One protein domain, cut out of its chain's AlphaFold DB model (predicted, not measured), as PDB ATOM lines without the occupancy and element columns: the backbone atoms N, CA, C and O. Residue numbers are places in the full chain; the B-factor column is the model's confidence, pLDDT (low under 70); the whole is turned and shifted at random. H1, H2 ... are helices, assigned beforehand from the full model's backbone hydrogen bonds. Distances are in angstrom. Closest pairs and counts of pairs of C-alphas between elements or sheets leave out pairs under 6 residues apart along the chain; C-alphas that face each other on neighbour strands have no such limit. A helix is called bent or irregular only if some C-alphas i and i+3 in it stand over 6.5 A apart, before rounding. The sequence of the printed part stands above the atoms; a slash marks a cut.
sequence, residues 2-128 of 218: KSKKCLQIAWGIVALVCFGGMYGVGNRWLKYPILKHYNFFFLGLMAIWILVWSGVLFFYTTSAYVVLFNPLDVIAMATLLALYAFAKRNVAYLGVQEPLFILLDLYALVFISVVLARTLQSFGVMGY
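Overview. This is residues 2 to 128 of the 218 residues of an uncharacterized protein of Sulfurovum sp. PC08-66 (UniProt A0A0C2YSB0). Four long helices form an elongated up-and-down bundle, each running against the one before; H3 lies between H1 and H5, H2 runs alongside, and tiny H4 sits at one end. The printed 127 residues hold five named helices, H1 to H5, all helix by class; compact, radius of gyration of the C-alphas 16.1 A, spans 52 by 29 by 19 A.

Arrangement. Start at H1, residues 2 to 31, which touches H3, residues 71 to 89, closest at C-alphas 16 and 79, 6.1 A. H2, residues 35 to 58, touches H5, residues 98 to 122, with 47 to 58 alone, closest at C-alphas 58 and 114, 5.6 A. H3 touches H5 at a shallow tilt of 10 degrees, opposite ways, closest at C-alphas 84 and 104, 7.1 A. H4, residues 91 to 94, only just touches H2's residues 36 to 40 alone, with 3 pairs of C-alphas within 8 A, closest 36 and 94, 6.6 A. Each O i to N i+4 pair is within hydrogen-bond range in H3 and H5, 21 of 26 in H1, 18 of 20 in H2; H4 is too short.

Along the chain. Find C-alpha 2 at (228.487, 265.504, 268.168); H1 runs 44.2 A, irregular, C-alphas 24 and 27 being 9.0 A apart. H2 spans 34.2 A, H3 26.4 A; H5, 36.5 A, ends at C-alpha 122, (237.540, 270.277, 254.675).

Size, cuts and confidence. The farthest C-alphas, 33 and 125, are 52.9 A apart. The printed part has no cut; the H2 to H3 link is long. Confidence is low, under 70, in 53 residues, among them 18 to 43.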
ATOM      1  N   LYS A   2     227.721 266.573 267.474       54.19
ATOM      2  CA  LYS A   2     228.487 265.504 268.168       54.19
ATOM      3  C   LYS A   2     227.815 264.115 268.146       54.19
ATOM      4  O   LYS A   2     228.474 263.134 267.830       54.19
ATOM      5  N   SER A   3     226.504 264.043 268.400       57.62
ATOM      6  CA  SER A   3     225.743 262.775 268.441       57.62
ATOM      7  C   SER A   3     225.774 261.997 267.110       57.62
ATOM      8  O   SER A   3     226.035 260.797 267.112       57.62
ATOM      9  N   LYS A   4     225.625 262.680 265.961       63.09
ATOM     10  CA  LYS A   4     225.687 262.039 264.632       63.09
ATOM     11  C   LYS A   4     227.069 261.434 264.326       63.09
ATOM     12  O   LYS A   4     227.134 260.376 263.714       63.09
ATOM     13  N   LYS A   5     228.160 262.056 264.802       63.06
ATOM     14  CA  LYS A   5     229.532 261.535 264.639       63.06
ATOM     15  C   LYS A   5     229.762 260.249 265.443       63.06
ATOM     16  O   LYS A   5     230.299 259.291 264.900       63.06
ATOM     17  N   CYS A   6     229.322 260.201 266.705       63.19
ATOM     18  CA  CYS A   6     229.426 258.988 267.530       63.19
ATOM     19  C   CYS A   6     228.633 257.823 266.938       63.19
ATOM     20  O   CYS A   6     229.143 256.709 266.899       63.19
ATOM     21  N   LEU A   7     227.425 258.087 266.428       71.94
ATOM     22  CA  LEU A   7     226.619 257.063 265.770       71.94
ATOM     23  C   LEU A   7     227.348 256.488 264.547       71.94
ATOM     24  O   LEU A   7     227.377 255.277 264.364       71.94
ATOM     25  N   GLN A   8     227.993 257.334 263.740       67.12
ATOM     26  CA  GLN A   8     228.717 256.873 262.555       67.12
ATOM     27  C   GLN A   8     229.960 256.049 262.888       67.12
ATOM     28  O   GLN A   8     230.199 255.012 262.273       67.12
ATOM     29  N   ILE A   9     230.731 256.486 263.882       68.88
ATOM     30  CA  ILE A   9     231.887 255.726 264.365       68.88
ATOM     31  C   ILE A   9     231.421 254.382 264.938       68.88
ATOM     32  O   ILE A   9     232.045 253.367 264.656       68.88
ATOM     33  N   ALA A  10     230.297 254.351 265.661       73.44
ATOM     34  CA  ALA A  10     229.719 253.110 266.169       73.44
ATOM     35  C   ALA A  10     229.336 252.146 265.035       73.44
ATOM     36  O   ALA A  10     229.722 250.985 265.090       73.44
ATOM     37  N   TRP A  11     228.671 252.613 263.972       70.44
ATOM     38  CA  TRP A  11     228.371 251.784 262.794       70.44
ATOM     39  C   TRP A  11     229.633 251.287 262.078       70.44
ATOM     40  O   TRP A  11     229.695 250.123 261.681       70.44
ATOM     41  N   GLY A  12     230.657 252.136 261.962       69.00
ATOM     42  CA  GLY A  12     231.956 251.746 261.415       69.00
ATOM     43  C   GLY A  12     232.659 250.676 262.257       69.00
ATOM     44  O   GLY A  12     233.184 249.710 261.713       69.00
ATOM     45  N   ILE A  13     232.625 250.809 263.585       72.25
ATOM     46  CA  ILE A  13     233.176 249.817 264.518       72.25
ATOM     47  C   ILE A  13     232.375 248.518 264.462       72.25
ATOM     48  O   ILE A  13     232.981 247.456 264.425       72.25
ATOM     49  N   VAL A  14     231.040 248.579 264.414       77.06
ATOM     50  CA  VAL A  14     230.182 247.391 264.271       77.06
ATOM     51  C   VAL A  14     230.566 246.616 263.019       77.06
ATOM     52  O   VAL A  14     230.760 245.406 263.091       77.06
ATOM     53  N   ALA A  15     230.757 247.308 261.898       68.81
ATOM     54  CA  ALA A  15     231.251 246.673 260.692       68.81
ATOM     55  C   ALA A  15     232.625 246.040 260.925       68.81
ATOM     56  O   ALA A  15     232.768 244.839 260.718       68.81
ATOM     57  N   LEU A  16     233.605 246.793 261.432       70.38
ATOM     58  CA  LEU A  16     234.973 246.309 261.660       70.38
ATOM     59  C   LEU A  16     235.019 245.101 262.619       70.38
ATOM     60  O   LEU A  16     235.774 244.162 262.384       70.38
ATOM     61  N   VAL A  17     234.178 245.071 263.655       73.44
ATOM     62  CA  VAL A  17     234.043 243.947 264.599       73.44
ATOM     63  C   VAL A  17     233.377 242.744 263.937       73.44
ATOM     64  O   VAL A  17     233.866 241.627 264.101       73.44
ATOM     65  N   CYS A  18     232.325 242.943 263.138       69.88
ATOM     66  CA  CYS A  18     231.746 241.874 262.322       69.88
ATOM     67  C   CYS A  18     232.792 241.299 261.345       69.88
ATOM     68  O   CYS A  18     232.930 240.081 261.247       69.88
ATOM     69  N   PHE A  19     233.596 242.152 260.699       66.00
ATOM     70  CA  PHE A  19     234.693 241.747 259.808       66.00
ATOM     71  C   PHE A  19     235.805 240.989 260.551       66.00
ATOM     72  O   PHE A  19     236.222 239.914 260.116       66.00
ATOM     73  N   GLY A  20     236.276 241.521 261.681       66.31
ATOM     74  CA  GLY A  20     237.344 240.931 262.490       66.31
ATOM     75  C   GLY A  20     236.929 239.613 263.141       66.31
ATOM     76  O   GLY A  20     237.698 238.651 263.132       66.31
ATOM     77  N   GLY A  21     235.685 239.532 263.619       65.62
ATOM     78  CA  GLY A  21     235.086 238.305 264.136       65.62
ATOM     79  C   GLY A  21     235.056 237.207 263.076       65.62
ATOM     80  O   GLY A  21     235.490 236.091 263.339       65.62
ATOM     81  N   MET A  22     234.660 237.526 261.844       61.69
ATOM     82  CA  MET A  22     234.675 236.558 260.742       61.69
ATOM     83  C   MET A  22     236.086 236.117 260.345       61.69
ATOM     84  O   MET A  22     236.317 234.928 260.107       61.69
ATOM     85  N   TYR A  23     237.044 237.045 260.309       62.03
ATOM     86  CA  TYR A  23     238.438 236.723 260.003       62.03
ATOM     87  C   TYR A  23     239.060 235.809 261.074       62.03
ATOM     88  O   TYR A  23     239.789 234.871 260.741       62.03
ATOM     89  N   GLY A  24     238.737 236.051 262.351       62.16
ATOM     90  CA  GLY A  24     239.219 235.278 263.501       62.16
ATOM     91  C   GLY A  24     238.545 233.913 263.662       62.16
ATOM     92  O   GLY A  24     239.193 232.936 264.030       62.16
ATOM     93  N   VAL A  25     237.261 233.814 263.322       59.00
ATOM     94  CA  VAL A  25     236.501 232.557 263.326       59.00
ATOM     95  C   VAL A  25     236.980 231.592 262.215       59.00
ATOM     96  O   VAL A  25     236.863 230.366 262.342       59.00
ATOM     97  N   GLY A  26     237.625 232.129 261.174       59.84
ATOM     98  CA  GLY A  26     238.412 231.386 260.190       59.84
ATOM     99  C   GLY A  26     237.594 230.484 259.257       59.84
ATOM    100  O   GLY A  26     236.365 230.494 259.237       59.84
ATOM    101  N   ASN A  27     238.286 229.635 258.489       58.47
ATOM    102  CA  ASN A  27     237.684 228.765 257.463       58.47
ATOM    103  C   ASN A  27     236.784 227.644 258.026       58.47
ATOM    104  O   ASN A  27     236.315 226.792 257.273       58.47
ATOM    105  N   ARG A  28     236.549 227.599 259.344       60.38
ATOM    106  CA  ARG A  28     235.793 226.521 260.000       60.38
ATOM    107  C   ARG A  28     234.335 226.466 259.543       60.38
ATOM    108  O   ARG A  28     233.800 225.375 259.396       60.38
ATOM    109  N   TRP A  29     233.731 227.613 259.238       59.47
ATOM    110  CA  TRP A  29     232.342 227.699 258.769       59.47
ATOM    111  C   TRP A  29     232.211 227.428 257.266       59.47
ATOM    112  O   TRP A  29     231.166 226.974 256.812       59.47
ATOM    113  N   LEU A  30     233.301 227.592 256.501       59.56
ATOM    114  CA  LEU A  30     233.372 227.243 255.075       59.56
ATOM    115  C   LEU A  30     233.367 225.726 254.812       59.56
ATOM    116  O   LEU A  30     233.229 225.317 253.662       59.56
ATOM    117  N   LYS A  31     233.494 224.883 255.849       61.00
ATOM    118  CA  LYS A  31     233.386 223.419 255.720       61.00
ATOM    119  C   LYS A  31     231.960 222.930 255.451       61.00
ATOM    120  O   LYS A  31     231.806 221.822 254.947       61.00
ATOM    121  N   TYR A  32     230.931 223.714 255.774       61.72
ATOM    122  CA  TYR A  32     229.545 223.277 255.615       61.72
ATOM    123  C   TYR A  32     228.991 223.674 254.233       61.72
ATOM    124  O   TYR A  32     228.964 224.862 253.905       61.72
ATOM    125  N   PRO A  33     228.506 222.715 253.419       60.97
ATOM    126  CA  PRO A  33     228.123 222.953 252.021       60.97
ATOM    127  C   PRO A  33     226.936 223.914 251.858       60.97
ATOM    128  O   PRO A  33     226.861 224.630 250.862       60.97
ATOM    129  N   ILE A  34     226.056 223.998 252.860       60.19
ATOM    130  CA  ILE A  34     224.881 224.884 252.866       60.19
ATOM    131  C   ILE A  34     225.311 226.361 252.870       60.19
ATOM    132  O   ILE A  34     224.673 227.195 252.238       60.19
ATOM    133  N   LEU A  35     226.441 226.691 253.507       57.00
ATOM    134  CA  LEU A  35     226.947 228.065 253.621       57.00
ATOM    135  C   LEU A  35     227.696 228.544 252.365       57.00
ATOM    136  O   LEU A  35     227.964 229.737 252.226       57.00
ATOM    137  N   LYS A  36     227.996 227.652 251.410       56.88
ATOM    138  CA  LYS A  36     228.753 227.996 250.195       56.88
ATOM    139  C   LYS A  36     227.990 228.970 249.283       56.88
ATOM    140  O   LYS A  36     228.600 229.886 248.746       56.88
ATOM    141  N   HIS A  37     226.664 228.817 249.171       59.09
ATOM    142  CA  HIS A  37     225.792 229.744 248.428       59.09
ATOM    143  C   HIS A  37     225.578 231.078 249.166       59.09
ATOM    144  O   HIS A  37     225.565 232.138 248.543       59.09
ATOM    145  N   TYR A  38     225.474 231.050 250.500       60.31
ATOM    146  CA  TYR A  38     225.277 232.260 251.308       60.31
ATOM    147  C   TYR A  38     226.504 233.176 251.329       60.31
ATOM    148  O   TYR A  38     226.348 234.387 251.451       60.31
ATOM    149  N   ASN A  39     227.712 232.641 251.146       64.62
ATOM    150  CA  ASN A  39     228.929 233.451 251.146       64.62
ATOM    151  C   ASN A  39     228.970 234.486 250.010       64.62
ATOM    152  O   ASN A  39     229.440 235.599 250.230       64.62
ATOM    153  N   PHE A  40     228.460 234.163 248.817       64.31
ATOM    154  CA  PHE A  40     228.431 235.118 247.699       64.31
ATOM    155  C   PHE A  40     227.418 236.240 247.947       64.31
ATOM    156  O   PHE A  40     227.726 237.415 247.760       64.31
ATOM    157  N   PHE A  41     226.231 235.876 248.446       67.44
ATOM    158  CA  PHE A  41     225.207 236.831 248.867       67.44
ATOM    159  C   PHE A  41     225.731 237.765 249.961       67.44
ATOM    160  O   PHE A  41     225.538 238.976 249.909       67.44
ATOM    161  N   PHE A  42     226.458 237.206 250.923       68.00
ATOM    162  CA  PHE A  42     227.019 237.948 252.037       68.00
ATOM    163  C   PHE A  42     228.152 238.894 251.608       68.00
ATOM    164  O   PHE A  42     228.152 240.056 252.005       68.00
ATOM    165  N   LEU A  43     229.066 238.451 250.733       69.25
ATOM    166  CA  LEU A  43     230.084 239.317 250.119       69.25
ATOM    167  C   LEU A  43     229.447 240.459 249.315       69.25
ATOM    168  O   LEU A  43     229.903 241.599 249.402       69.25
ATOM    169  N   GLY A  44     228.368 240.175 248.579       72.38
ATOM    170  CA  GLY A  44     227.586 241.190 247.875       72.38
ATOM    171  C   GLY A  44     226.947 242.197 248.831       72.38
ATOM    172  O   GLY A  44     227.070 243.403 248.629       72.38
ATOM    173  N   LEU A  45     226.335 241.725 249.918       75.19
ATOM    174  CA  LEU A  45     225.734 242.577 250.945       75.19
ATOM    175  C   LEU A  45     226.785 243.461 251.636       75.19
ATOM    176  O   LEU A  45     226.525 244.630 251.916       75.19
ATOM    177  N   MET A  46     227.993 242.933 251.842       70.19
ATOM    178  CA  MET A  46     229.134 243.688 252.358       70.19
ATOM    179  C   MET A  46     229.608 244.760 251.377       70.19
ATOM    180  O   MET A  46     229.794 245.903 251.789       70.19
ATOM    181  N   ALA A  47     229.754 244.435 250.090       71.25
ATOM    182  CA  ALA A  47     230.096 245.418 249.063       71.25
ATOM    183  C   ALA A  47     229.039 246.535 248.973       71.25
ATOM    184  O   ALA A  47     229.391 247.713 248.906       71.25
ATOM    185  N   ILE A  48     227.752 246.186 249.060       76.88
ATOM    186  CA  ILE A  48     226.648 247.154 249.094       76.88
ATOM    187  C   ILE A  48     226.737 248.037 250.340       76.88
ATOM    188  O   ILE A  48     226.643 249.257 250.224       76.88
ATOM    189  N   TRP A  49     226.951 247.458 251.526       76.38
ATOM    190  CA  TRP A  49     227.075 248.227 252.768       76.38
ATOM    191  C   TRP A  49     228.225 249.233 252.689       76.38
ATOM    192  O   TRP A  49     228.057 250.406 253.010       76.38
ATOM    193  N   ILE A  50     229.369 248.787 252.181       74.00
ATOM    194  CA  ILE A  50     230.579 249.577 251.975       74.00
ATOM    195  C   ILE A  50     230.348 250.722 250.953       74.00
ATOM    196  O   ILE A  50     230.795 251.853 251.175       74.00
ATOM    197  N   LEU A  51     229.605 250.466 249.868       75.19
ATOM    198  CA  LEU A  51     229.207 251.480 248.881       75.19
ATOM    199  C   LEU A  51     228.261 252.519 249.485       75.19
ATOM    200  O   LEU A  51     228.530 253.720 249.398       75.19
ATOM    201  N   VAL A  52     227.196 252.071 250.151       79.88
ATOM    202  CA  VAL A  52     226.247 252.949 250.849       79.88
ATOM    203  C   VAL A  52     226.985 253.792 251.887       79.88
ATOM    204  O   VAL A  52     226.781 255.001 251.951       79.88
ATOM    205  N   TRP A  53     227.903 253.188 252.640       75.62
ATOM    206  CA  TRP A  53     228.712 253.887 253.629       75.62
ATOM    207  C   TRP A  53     229.604 254.959 252.999       75.62
ATOM    208  O   TRP A  53     229.651 256.081 253.497       75.62
ATOM    209  N   SER A  54     230.254 254.670 251.868       74.38
ATOM    210  CA  SER A  54     231.050 255.668 251.142       74.38
ATOM    211  C   SER A  54     230.201 256.835 250.616       74.38
ATOM    212  O   SER A  54     230.611 257.991 250.731       74.38
ATOM    213  N   GLY A  55     228.986 256.555 250.133       76.62
ATOM    214  CA  GLY A  55     228.028 257.578 249.714       76.62
ATOM    215  C   GLY A  55     227.554 258.437 250.883       76.62
ATOM    216  O   GLY A  55     227.500 259.655 250.765       76.62
ATOM    217  N   VAL A  56     227.298 257.826 252.043       76.75
ATOM    218  CA  VAL A  56     227.028 258.552 253.289       76.75
ATOM    219  C   VAL A  56     228.213 259.468 253.598       76.75
ATOM    220  O   VAL A  56     228.020 260.678 253.672       76.75
ATOM    221  N   LEU A  57     229.438 258.937 253.698       73.31
ATOM    222  CA  LEU A  57     230.644 259.711 254.028       73.31
ATOM    223  C   LEU A  57     230.874 260.918 253.106       73.31
ATOM    224  O   LEU A  57     231.325 261.954 253.594       73.31
ATOM    225  N   PHE A  58     230.526 260.818 251.821       72.69
ATOM    226  CA  PHE A  58     230.636 261.909 250.844       72.69
ATOM    227  C   PHE A  58     229.891 263.189 251.262       72.69
ATOM    228  O   PHE A  58     230.352 264.293 250.971       72.69
ATOM    229  N   PHE A  59     228.773 263.054 251.984       69.62
ATOM    230  CA  PHE A  59     227.948 264.178 252.439       69.62
ATOM    231  C   PHE A  59     228.269 264.657 253.866       69.62
ATOM    232  O   PHE A  59     227.642 265.604 254.342       69.62
ATOM    233  N   TYR A  60     229.221 264.033 254.576       68.81
ATOM    234  CA  TYR A  60     229.525 264.387 255.968       68.81
ATOM    235  C   TYR A  60     230.903 265.021 256.160       68.81
ATOM    236  O   TYR A  60     231.953 264.487 255.785       68.81
ATOM    237  N   THR A  61     230.889 266.136 256.890       60.44
ATOM    238  CA  THR A  61     232.078 266.901 257.262       60.44
ATOM    239  C   THR A  61     232.891 266.171 258.336       60.44
ATOM    240  O   THR A  61     232.356 265.591 259.288       60.44
ATOM    241  N   THR A  62     234.218 266.198 258.224       58.53
ATOM    242  CA  THR A  62     235.114 265.833 259.328       58.53
ATOM    243  C   THR A  62     236.018 267.010 259.641       58.53
ATOM    244  O   THR A  62     236.493 267.702 258.758       58.53
ATOM    245  N   SER A  63     236.218 267.233 260.937       55.62
ATOM    246  CA  SER A  63     237.070 268.270 261.518       55.62
ATOM    247  C   SER A  63     238.565 267.918 261.501       55.62
ATOM    248  O   SER A  63     239.348 268.584 262.164       55.62
ATOM    249  N   ALA A  64     238.962 266.835 260.827       58.16
ATOM    250  CA  ALA A  64     240.353 266.425 260.723       58.16
ATOM    251  C   ALA A  64     240.931 267.041 259.450       58.16
ATOM    252  O   ALA A  64     240.485 266.714 258.354       58.16
ATOM    253  N   TYR A  65     241.927 267.913 259.610       54.66
ATOM    254  CA  TYR A  65     242.643 268.555 258.502       54.66
ATOM    255  C   TYR A  65     243.396 267.550 257.613       54.66
ATOM    256  O   TYR A  65     243.733 267.859 256.476       54.66
ATOM    257  N   VAL A  66     243.629 266.331 258.114       59.50
ATOM    258  CA  VAL A  66     244.186 265.216 257.344       59.50
ATOM    259  C   VAL A  66     243.132 264.116 257.252       59.50
ATOM    260  O   VAL A  66     242.999 263.284 258.150       59.50
ATOM    261  N   VAL A  67     242.352 264.130 256.171       62.41
ATOM    262  CA  VAL A  67     241.197 263.234 255.967       62.41
ATOM    263  C   VAL A  67     241.585 261.753 256.004       62.41
ATOM    264  O   VAL A  67     240.829 260.946 256.526       62.41
ATOM    265  N   LEU A  68     242.800 261.389 255.584       61.19
ATOM    266  CA  LEU A  68     243.312 260.013 255.692       61.19
ATOM    267  C   LEU A  68     243.486 259.507 257.138       61.19
ATOM    268  O   LEU A  68     243.449 258.301 257.356       61.19
ATOM    269  N   PHE A  69     243.632 260.396 258.128       64.06
ATOM    270  CA  PHE A  69     243.717 260.031 259.553       64.06
ATOM    271  C   PHE A  69     242.387 260.160 260.289       64.06
ATOM    272  O   PHE A  69     242.310 259.982 261.507       64.06
ATOM    273  N   ASN A  70     241.315 260.466 259.569       72.88
ATOM    274  CA  ASN A  70     239.989 260.402 260.139       72.88
ATOM    275  C   ASN A  70     239.675 258.950 260.533       72.88
ATOM    276  O   ASN A  70     239.784 258.062 259.683       72.88
ATOM    277  N   PRO A  71     239.214 258.692 261.769       72.62
ATOM    278  CA  PRO A  71     238.817 257.353 262.193       72.62
ATOM    279  C   PRO A  71     237.870 256.656 261.210       72.62
ATOM    280  O   PRO A  71     237.985 255.455 260.996       72.62
ATOM    281  N   LEU A  72     236.969 257.402 260.563       73.06
ATOM    282  CA  LEU A  72     236.026 256.857 259.580       73.06
ATOM    283  C   LEU A  72     236.713 256.341 258.308       73.06
ATOM    284  O   LEU A  72     236.352 255.274 257.815       73.06
ATOM    285  N   ASP A  73     237.699 257.075 257.798       76.81
ATOM    286  CA  ASP A  73     238.426 256.708 256.581       76.81
ATOM    287  C   ASP A  73     239.400 255.550 256.865       76.81
ATOM    288  O   ASP A  73     239.512 254.621 256.066       76.81
ATOM    289  N   VAL A  74     240.003 255.522 258.061       78.75
ATOM    290  CA  VAL A  74     240.818 254.390 258.539       78.75
ATOM    291  C   VAL A  74     239.978 253.119 258.678       78.75
ATOM    292  O   VAL A  74     240.404 252.054 258.234       78.75
ATOM    293  N   ILE A  75     238.773 253.217 259.249       76.81
ATOM    294  CA  ILE A  75     237.845 252.084 259.379       76.81
ATOM    295  C   ILE A  75     237.450 251.548 257.999       76.81
ATOM    296  O   ILE A  75     237.483 250.335 257.786       76.81
ATOM    297  N   ALA A  76     237.102 252.427 257.057       77.62
ATOM    298  CA  ALA A  76     236.733 252.028 255.701       77.62
ATOM    299  C   ALA A  76     237.906 251.363 254.957       77.62
ATOM    300  O   ALA A  76     237.731 250.299 254.363       77.62
ATOM    301  N   MET A  77     239.117 251.920 255.067       81.06
ATOM    302  CA  MET A  77     240.326 251.334 254.482       81.06
ATOM    303  C   MET A  77     240.665 249.970 255.099       81.06
ATOM    304  O   MET A  77     240.915 249.010 254.372       81.06
ATOM    305  N   ALA A  78     240.621 249.852 256.429       80.12
ATOM    306  CA  ALA A  78     240.853 248.587 257.126       80.12
ATOM    307  C   ALA A  78     239.822 247.522 256.723       80.12
ATOM    308  O   ALA A  78     240.170 246.359 256.523       80.12
ATOM    309  N   THR A  79     238.570 247.937 256.545       76.25
ATOM    310  CA  THR A  79     237.474 247.072 256.100       76.25
ATOM    311  C   THR A  79     237.705 246.549 254.681       76.25
ATOM    312  O   THR A  79     237.594 245.345 254.445       76.25
ATOM    313  N   LEU A  80     238.085 247.427 253.746       81.69
ATOM    314  CA  LEU A  80     238.420 247.056 252.368       81.69
ATOM    315  C   LEU A  80     239.575 246.046 252.342       81.69
ATOM    316  O   LEU A  80     239.469 244.997 251.708       81.69
ATOM    317  N   LEU A  81     240.653 246.322 253.084       82.31
ATOM    318  CA  LEU A  81     241.814 245.432 253.172       82.31
ATOM    319  C   LEU A  81     241.459 244.071 253.782       82.31
ATOM    320  O   LEU A  81     241.902 243.040 253.274       82.31
ATOM    321  N   ALA A  82     240.637 244.049 254.835       78.50
ATOM    322  CA  ALA A  82     240.165 242.812 255.447       78.50
ATOM    323  C   ALA A  82     239.339 241.974 254.459       78.50
ATOM    324  O   ALA A  82     239.555 240.764 254.350       78.50
ATOM    325  N   LEU A  83     238.448 242.615 253.695       77.56
ATOM    326  CA  LEU A  83     237.624 241.959 252.680       77.56
ATOM    327  C   LEU A  83     238.478 241.400 251.534       77.56
ATOM    328  O   LEU A  83     238.312 240.240 251.153       77.56
ATOM    329  N   TYR A  84     239.440 242.182 251.041       82.06
ATOM    330  CA  TYR A  84     240.377 241.752 250.002       82.06
ATOM    331  C   TYR A  84     241.229 240.562 250.467       82.06
ATOM    332  O   TYR A  84     241.347 239.551 249.768       82.06
ATOM    333  N   ALA A  85     241.777 240.632 251.686       80.62
ATOM    334  CA  ALA A  85     242.562 239.551 252.273       80.62
ATOM    335  C   ALA A  85     241.720 238.286 252.496       80.62
ATOM    336  O   ALA A  85     242.204 237.173 252.274       80.62
ATOM    337  N   PHE A  86     240.459 238.437 252.909       77.12
ATOM    338  CA  PHE A  86     239.535 237.321 253.091       77.12
ATOM    339  C   PHE A  86     239.183 236.652 251.758       77.12
ATOM    340  O   PHE A  86     239.275 235.425 251.660       77.12
ATOM    341  N   ALA A  87     238.841 237.439 250.731       77.38
ATOM    342  CA  ALA A  87     238.531 236.941 249.392       77.38
ATOM    343  C   ALA A  87     239.724 236.186 248.789       77.38
ATOM    344  O   ALA A  87     239.570 235.063 248.309       77.38
ATOM    345  N   LYS A  88     240.935 236.749 248.904       79.44
ATOM    346  CA  LYS A  88     242.168 236.123 248.409       79.44
ATOM    347  C   LYS A  88     242.515 234.831 249.154       79.44
ATOM    348  O   LYS A  88     242.868 233.841 248.521       79.44
ATOM    349  N   ARG A  89     242.385 234.806 250.486       75.06
ATOM    350  CA  ARG A  89     242.655 233.607 251.304       75.06
ATOM    351  C   ARG A  89     241.681 232.466 251.010       75.06
ATOM    352  O   ARG A  89     242.052 231.299 251.110       75.06
ATOM    353  N   ASN A  90     240.439 232.795 250.670       72.25
ATOM    354  CA  ASN A  90     239.361 231.825 250.509       72.25
ATOM    355  C   ASN A  90     238.971 231.570 249.051       72.25
ATOM    356  O   ASN A  90     237.955 230.917 248.817       72.25
ATOM    357  N   VAL A  91     239.780 232.016 248.085       75.94
ATOM    358  CA  VAL A  91     239.506 231.899 246.640       75.94
ATOM    359  C   VAL A  91     239.111 230.472 246.241       75.94
ATOM    360  O   VAL A  91     238.082 230.277 245.598       75.94
ATOM    361  N   ALA A  92     239.853 229.467 246.725       69.38
ATOM    362  CA  ALA A  92     239.622 228.057 246.410       69.38
ATOM    363  C   ALA A  92     238.320 227.503 247.016       69.38
ATOM    364  O   ALA A  92     237.670 226.642 246.429       69.38
ATOM    365  N   TYR A  93     237.918 228.002 248.188       66.31
ATOM    366  CA  TYR A  93     236.726 227.528 248.896       66.31
ATOM    367  C   TYR A  93     235.451 228.219 248.421       66.31
ATOM    368  O   TYR A  93     234.404 227.584 248.295       66.31
ATOM    369  N   LEU A  94     235.540 229.520 248.163       64.44
ATOM    370  CA  LEU A  94     234.427 230.356 247.729       64.44
ATOM    371  C   LEU A  94     234.146 230.230 246.230       64.44
ATOM    372  O   LEU A  94     233.085 230.654 245.785       64.44
ATOM    373  N   GLY A  95     235.090 229.683 245.454       63.94
ATOM    374  CA  GLY A  95     235.036 229.783 243.999       63.94
ATOM    375  C   GLY A  95     234.988 231.247 243.559       63.94
ATOM    376  O   GLY A  95     234.266 231.571 242.618       63.94
ATOM    377  N   VAL A  96     235.677 232.138 244.293       64.62
ATOM    378  CA  VAL A  96     235.698 233.568 243.969       64.62
ATOM    379  C   VAL A  96     236.248 233.710 242.559       64.62
ATOM    380  O   VAL A  96     237.377 233.312 242.286       64.62
ATOM    381  N   GLN A  97     235.432 234.278 241.680       68.00
ATOM    382  CA  GLN A  97     235.810 234.547 240.305       68.00
ATOM    383  C   GLN A  97     236.482 235.925 240.207       68.00
ATOM    384  O   GLN A  97     236.191 236.822 241.002       68.00
ATOM    385  N   GLU A  98     237.323 236.100 239.186       69.19
ATOM    386  CA  GLU A  98     237.933 237.376 238.767       69.19
ATOM    387  C   GLU A  98     237.029 238.627 238.925       69.19
ATOM    388  O   GLU A  98     237.505 239.625 239.472       69.19
ATOM    389  N   PRO A  99     235.720 238.622 238.569       72.06
ATOM    390  CA  PRO A  99     234.838 239.781 238.750       72.06
ATOM    391  C   PRO A  99     234.746 240.334 240.178       72.06
ATOM    392  O   PRO A  99     234.548 241.537 240.330       72.06
ATOM    393  N   LEU A 100     234.902 239.522 241.231       76.50
ATOM    394  CA  LEU A 100     234.853 240.054 242.601       76.50
ATOM    395  C   LEU A 100     236.050 240.968 242.888       76.50
ATOM    396  O   LEU A 100     235.892 242.003 243.534       76.50
ATOM    397  N   PHE A 101     237.239 240.600 242.407       77.19
ATOM    398  CA  PHE A 101     238.437 241.418 242.578       77.19
ATOM    399  C   PHE A 101     238.338 242.711 241.771       77.19
ATOM    400  O   PHE A 101     238.647 243.771 242.305       77.19
ATOM    401  N   ILE A 102     237.766 242.654 240.563       78.44
ATOM    402  CA  ILE A 102     237.457 243.852 239.768       78.44
ATOM    403  C   ILE A 102     236.512 244.791 240.534       78.44
ATOM    404  O   ILE A 102     236.740 245.999 240.574       78.44
ATOM    405  N   LEU A 103     235.468 244.255 241.177       79.38
ATOM    406  CA  LEU A 103     234.540 245.054 241.988       79.38
ATOM    407  C   LEU A 103     235.225 245.684 243.212       79.38
ATOM    408  O   LEU A 103     234.945 246.837 243.539       79.38
ATOM    409  N   LEU A 104     236.123 244.952 243.876       80.81
ATOM    410  CA  LEU A 104     236.908 245.455 245.011       80.81
ATOM    411  C   LEU A 104     237.872 246.571 244.591       80.81
ATOM    412  O   LEU A 104     237.969 247.588 245.282       80.81
ATOM    413  N   ASP A 105     238.542 246.411 243.451       81.88
ATOM    414  CA  ASP A 105     239.459 247.410 242.899       81.88
ATOM    415  C   ASP A 105     238.696 248.674 242.469       81.88
ATOM    416  O   ASP A 105     239.103 249.796 242.788       81.88
ATOM    417  N   LEU A 106     237.533 248.509 241.828       81.94
ATOM    418  CA  LEU A 106     236.650 249.623 241.479       81.94
ATOM    419  C   LEU A 106     236.165 250.359 242.734       81.94
ATOM    420  O   LEU A 106     236.141 251.592 242.767       81.94
ATOM    421  N   TYR A 107     235.833 249.619 243.793       82.75
ATOM    422  CA  TYR A 107     235.466 250.216 245.069       82.75
ATOM    423  C   TYR A 107     236.617 251.022 245.684       82.75
ATOM    424  O   TYR A 107     236.389 252.139 246.148       82.75
ATOM    425  N   ALA A 108     237.851 250.510 245.654       84.88
ATOM    426  CA  ALA A 108     239.017 251.240 246.155       84.88
ATOM    427  C   ALA A 108     239.186 252.601 245.458       84.88
ATOM    428  O   ALA A 108     239.466 253.607 246.115       84.88
ATOM    429  N   LEU A 109     238.934 252.664 244.147       83.94
ATOM    430  CA  LEU A 109     238.958 253.917 243.387       83.94
ATOM    431  C   LEU A 109     237.839 254.880 243.786       83.94
ATOM    432  O   LEU A 109     238.086 256.080 243.953       83.94
ATOM    433  N   VAL A 110     236.616 254.376 243.973       84.75
ATOM    434  CA  VAL A 110     235.492 255.186 244.473       84.75
ATOM    435  C   VAL A 110     235.813 255.728 245.864       84.75
ATOM    436  O   VAL A 110     235.641 256.921 246.109       84.75
ATOM    437  N   PHE A 111     236.349 254.894 246.754       84.38
ATOM    438  CA  PHE A 111     236.730 255.289 248.105       84.38
ATOM    439  C   PHE A 111     237.762 256.425 248.100       84.38
ATOM    440  O   PHE A 111     237.546 257.455 248.737       84.38
ATOM    441  N   ILE A 112     238.837 256.292 247.319       84.19
ATOM    442  CA  ILE A 112     239.859 257.340 247.172       84.19
ATOM    443  C   ILE A 112     239.250 258.645 246.627       84.19
ATOM    444  O   ILE A 112     239.597 259.737 247.080       84.19
ATOM    445  N   SER A 113     238.297 258.541 245.699       86.69
ATOM    446  CA  SER A 113     237.579 259.693 245.139       86.69
ATOM    447  C   SER A 113     236.734 260.417 246.196       86.69
ATOM    448  O   SER A 113     236.753 261.646 246.281       86.69
ATOM    449  N   VAL A 114     236.049 259.662 247.063       84.38
ATOM    450  CA  VAL A 114     235.289 260.206 248.202       84.38
ATOM    451  C   VAL A 114     236.221 260.882 249.211       84.38
ATOM    452  O   VAL A 114     235.928 261.987 249.668       84.38
ATOM    453  N   VAL A 115     237.364 260.268 249.533       83.38
ATOM    454  CA  VAL A 115     238.378 260.855 250.429       83.38
ATOM    455  C   VAL A 115     238.883 262.191 249.879       83.38
ATOM    456  O   VAL A 115     238.973 263.169 250.626       83.38
ATOM    457  N   LEU A 116     239.144 262.278 248.572       84.69
ATOM    458  CA  LEU A 116     239.526 263.533 247.931       84.69
ATOM    459  C   LEU A 116     238.426 264.597 248.052       84.69
ATOM    460  O   LEU A 116     238.720 265.726 248.447       84.69
ATOM    461  N   ALA A 117     237.170 264.248 247.750       82.19
ATOM    462  CA  ALA A 117     236.041 265.177 247.859       82.19
ATOM    463  C   ALA A 117     235.954 265.777 249.269       82.19
ATOM    464  O   ALA A 117     235.886 266.995 249.438       82.19
ATOM    465  N   ARG A 118     236.049 264.920 250.289       79.62
ATOM    466  CA  ARG A 118     236.009 265.322 251.700       79.62
ATOM    467  C   ARG A 118     237.216 266.165 252.097       79.62
ATOM    468  O   ARG A 118     237.069 267.094 252.887       79.62
ATOM    469  N   THR A 119     238.386 265.883 251.526       80.38
ATOM    470  CA  THR A 119     239.601 266.688 251.725       80.38
ATOM    471  C   THR A 119     239.389 268.102 251.208       80.38
ATOM    472  O   THR A 119     239.557 269.062 251.956       80.38
ATOM    473  N   LEU A 120     238.919 268.244 249.972       80.00
ATOM    474  CA  LEU A 120     238.693 269.553 249.361       80.00
ATOM    475  C   LEU A 120     237.584 270.348 250.066       80.00
ATOM    476  O   LEU A 120     237.723 271.554 250.268       80.00
ATOM    477  N   GLN A 121     236.531 269.671 250.527       79.56
ATOM    478  CA  GLN A 121     235.506 270.278 251.377       79.56
ATOM    479  C   GLN A 121     236.064 270.724 252.741       79.56
ATOM    480  O   GLN A 121     235.700 271.790 253.229       79.56
ATOM    481  N   SER A 122     236.952 269.939 253.365       76.50
ATOM    482  CA  SER A 122     237.540 270.277 254.675       76.50
ATOM    483  C   SER A 122     238.424 271.526 254.635       76.50
ATOM    484  O   SER A 122     238.453 272.284 255.602       76.50
ATOM    485  N   PHE A 123     239.074 271.779 253.496       76.56
ATOM    486  CA  PHE A 123     239.833 273.004 253.242       76.56
ATOM    487  C   PHE A 123     238.951 274.192 252.823       76.56
ATOM    488  O   PHE A 123     239.473 275.272 252.566       76.56
ATOM    489  N   GLY A 124     237.625 274.023 252.745       74.69
ATOM    490  CA  GLY A 124     236.693 275.087 252.365       74.69
ATOM    491  C   GLY A 124     236.721 275.452 250.878       74.69
ATOM    492  O   GLY A 124     236.145 276.463 250.493       74.69
ATOM    493  N   VAL A 125     237.360 274.634 250.032       72.81
ATOM    494  CA  VAL A 125     237.465 274.880 248.582       72.81
ATOM    495  C   VAL A 125     236.105 274.721 247.890       72.81
ATOM    496  O   VAL A 125     235.891 275.271 246.814       72.81
ATOM    497  N   MET A 126     235.182 273.949 248.479       74.62
ATOM    498  CA  MET A 126     233.898 273.590 247.867       74.62
ATOM    499  C   MET A 126     232.792 273.442 248.915       74.62
ATOM    500  O   MET A 126     233.047 273.012 250.040       74.62
ATOM    501  N   GLY A 127     231.551 273.732 248.515       70.06
ATOM    502  CA  GLY A 127     230.358 273.483 249.328       70.06
ATOM    503  C   GLY A 127     229.931 272.010 249.353       70.06
ATOM    504  O   GLY A 127     230.260 271.226 248.465       70.06
ATOM    505  N   TYR A 128     229.149 271.645 250.369       70.06
ATOM    506  CA  TYR A 128     228.597 270.302 250.576       70.06
ATOM    507  C   TYR A 128     227.287 270.105 249.790       70.06
ATOM    508  O   TYR A 128     226.221 269.964 250.383       70.06
TER     509      TYR A 128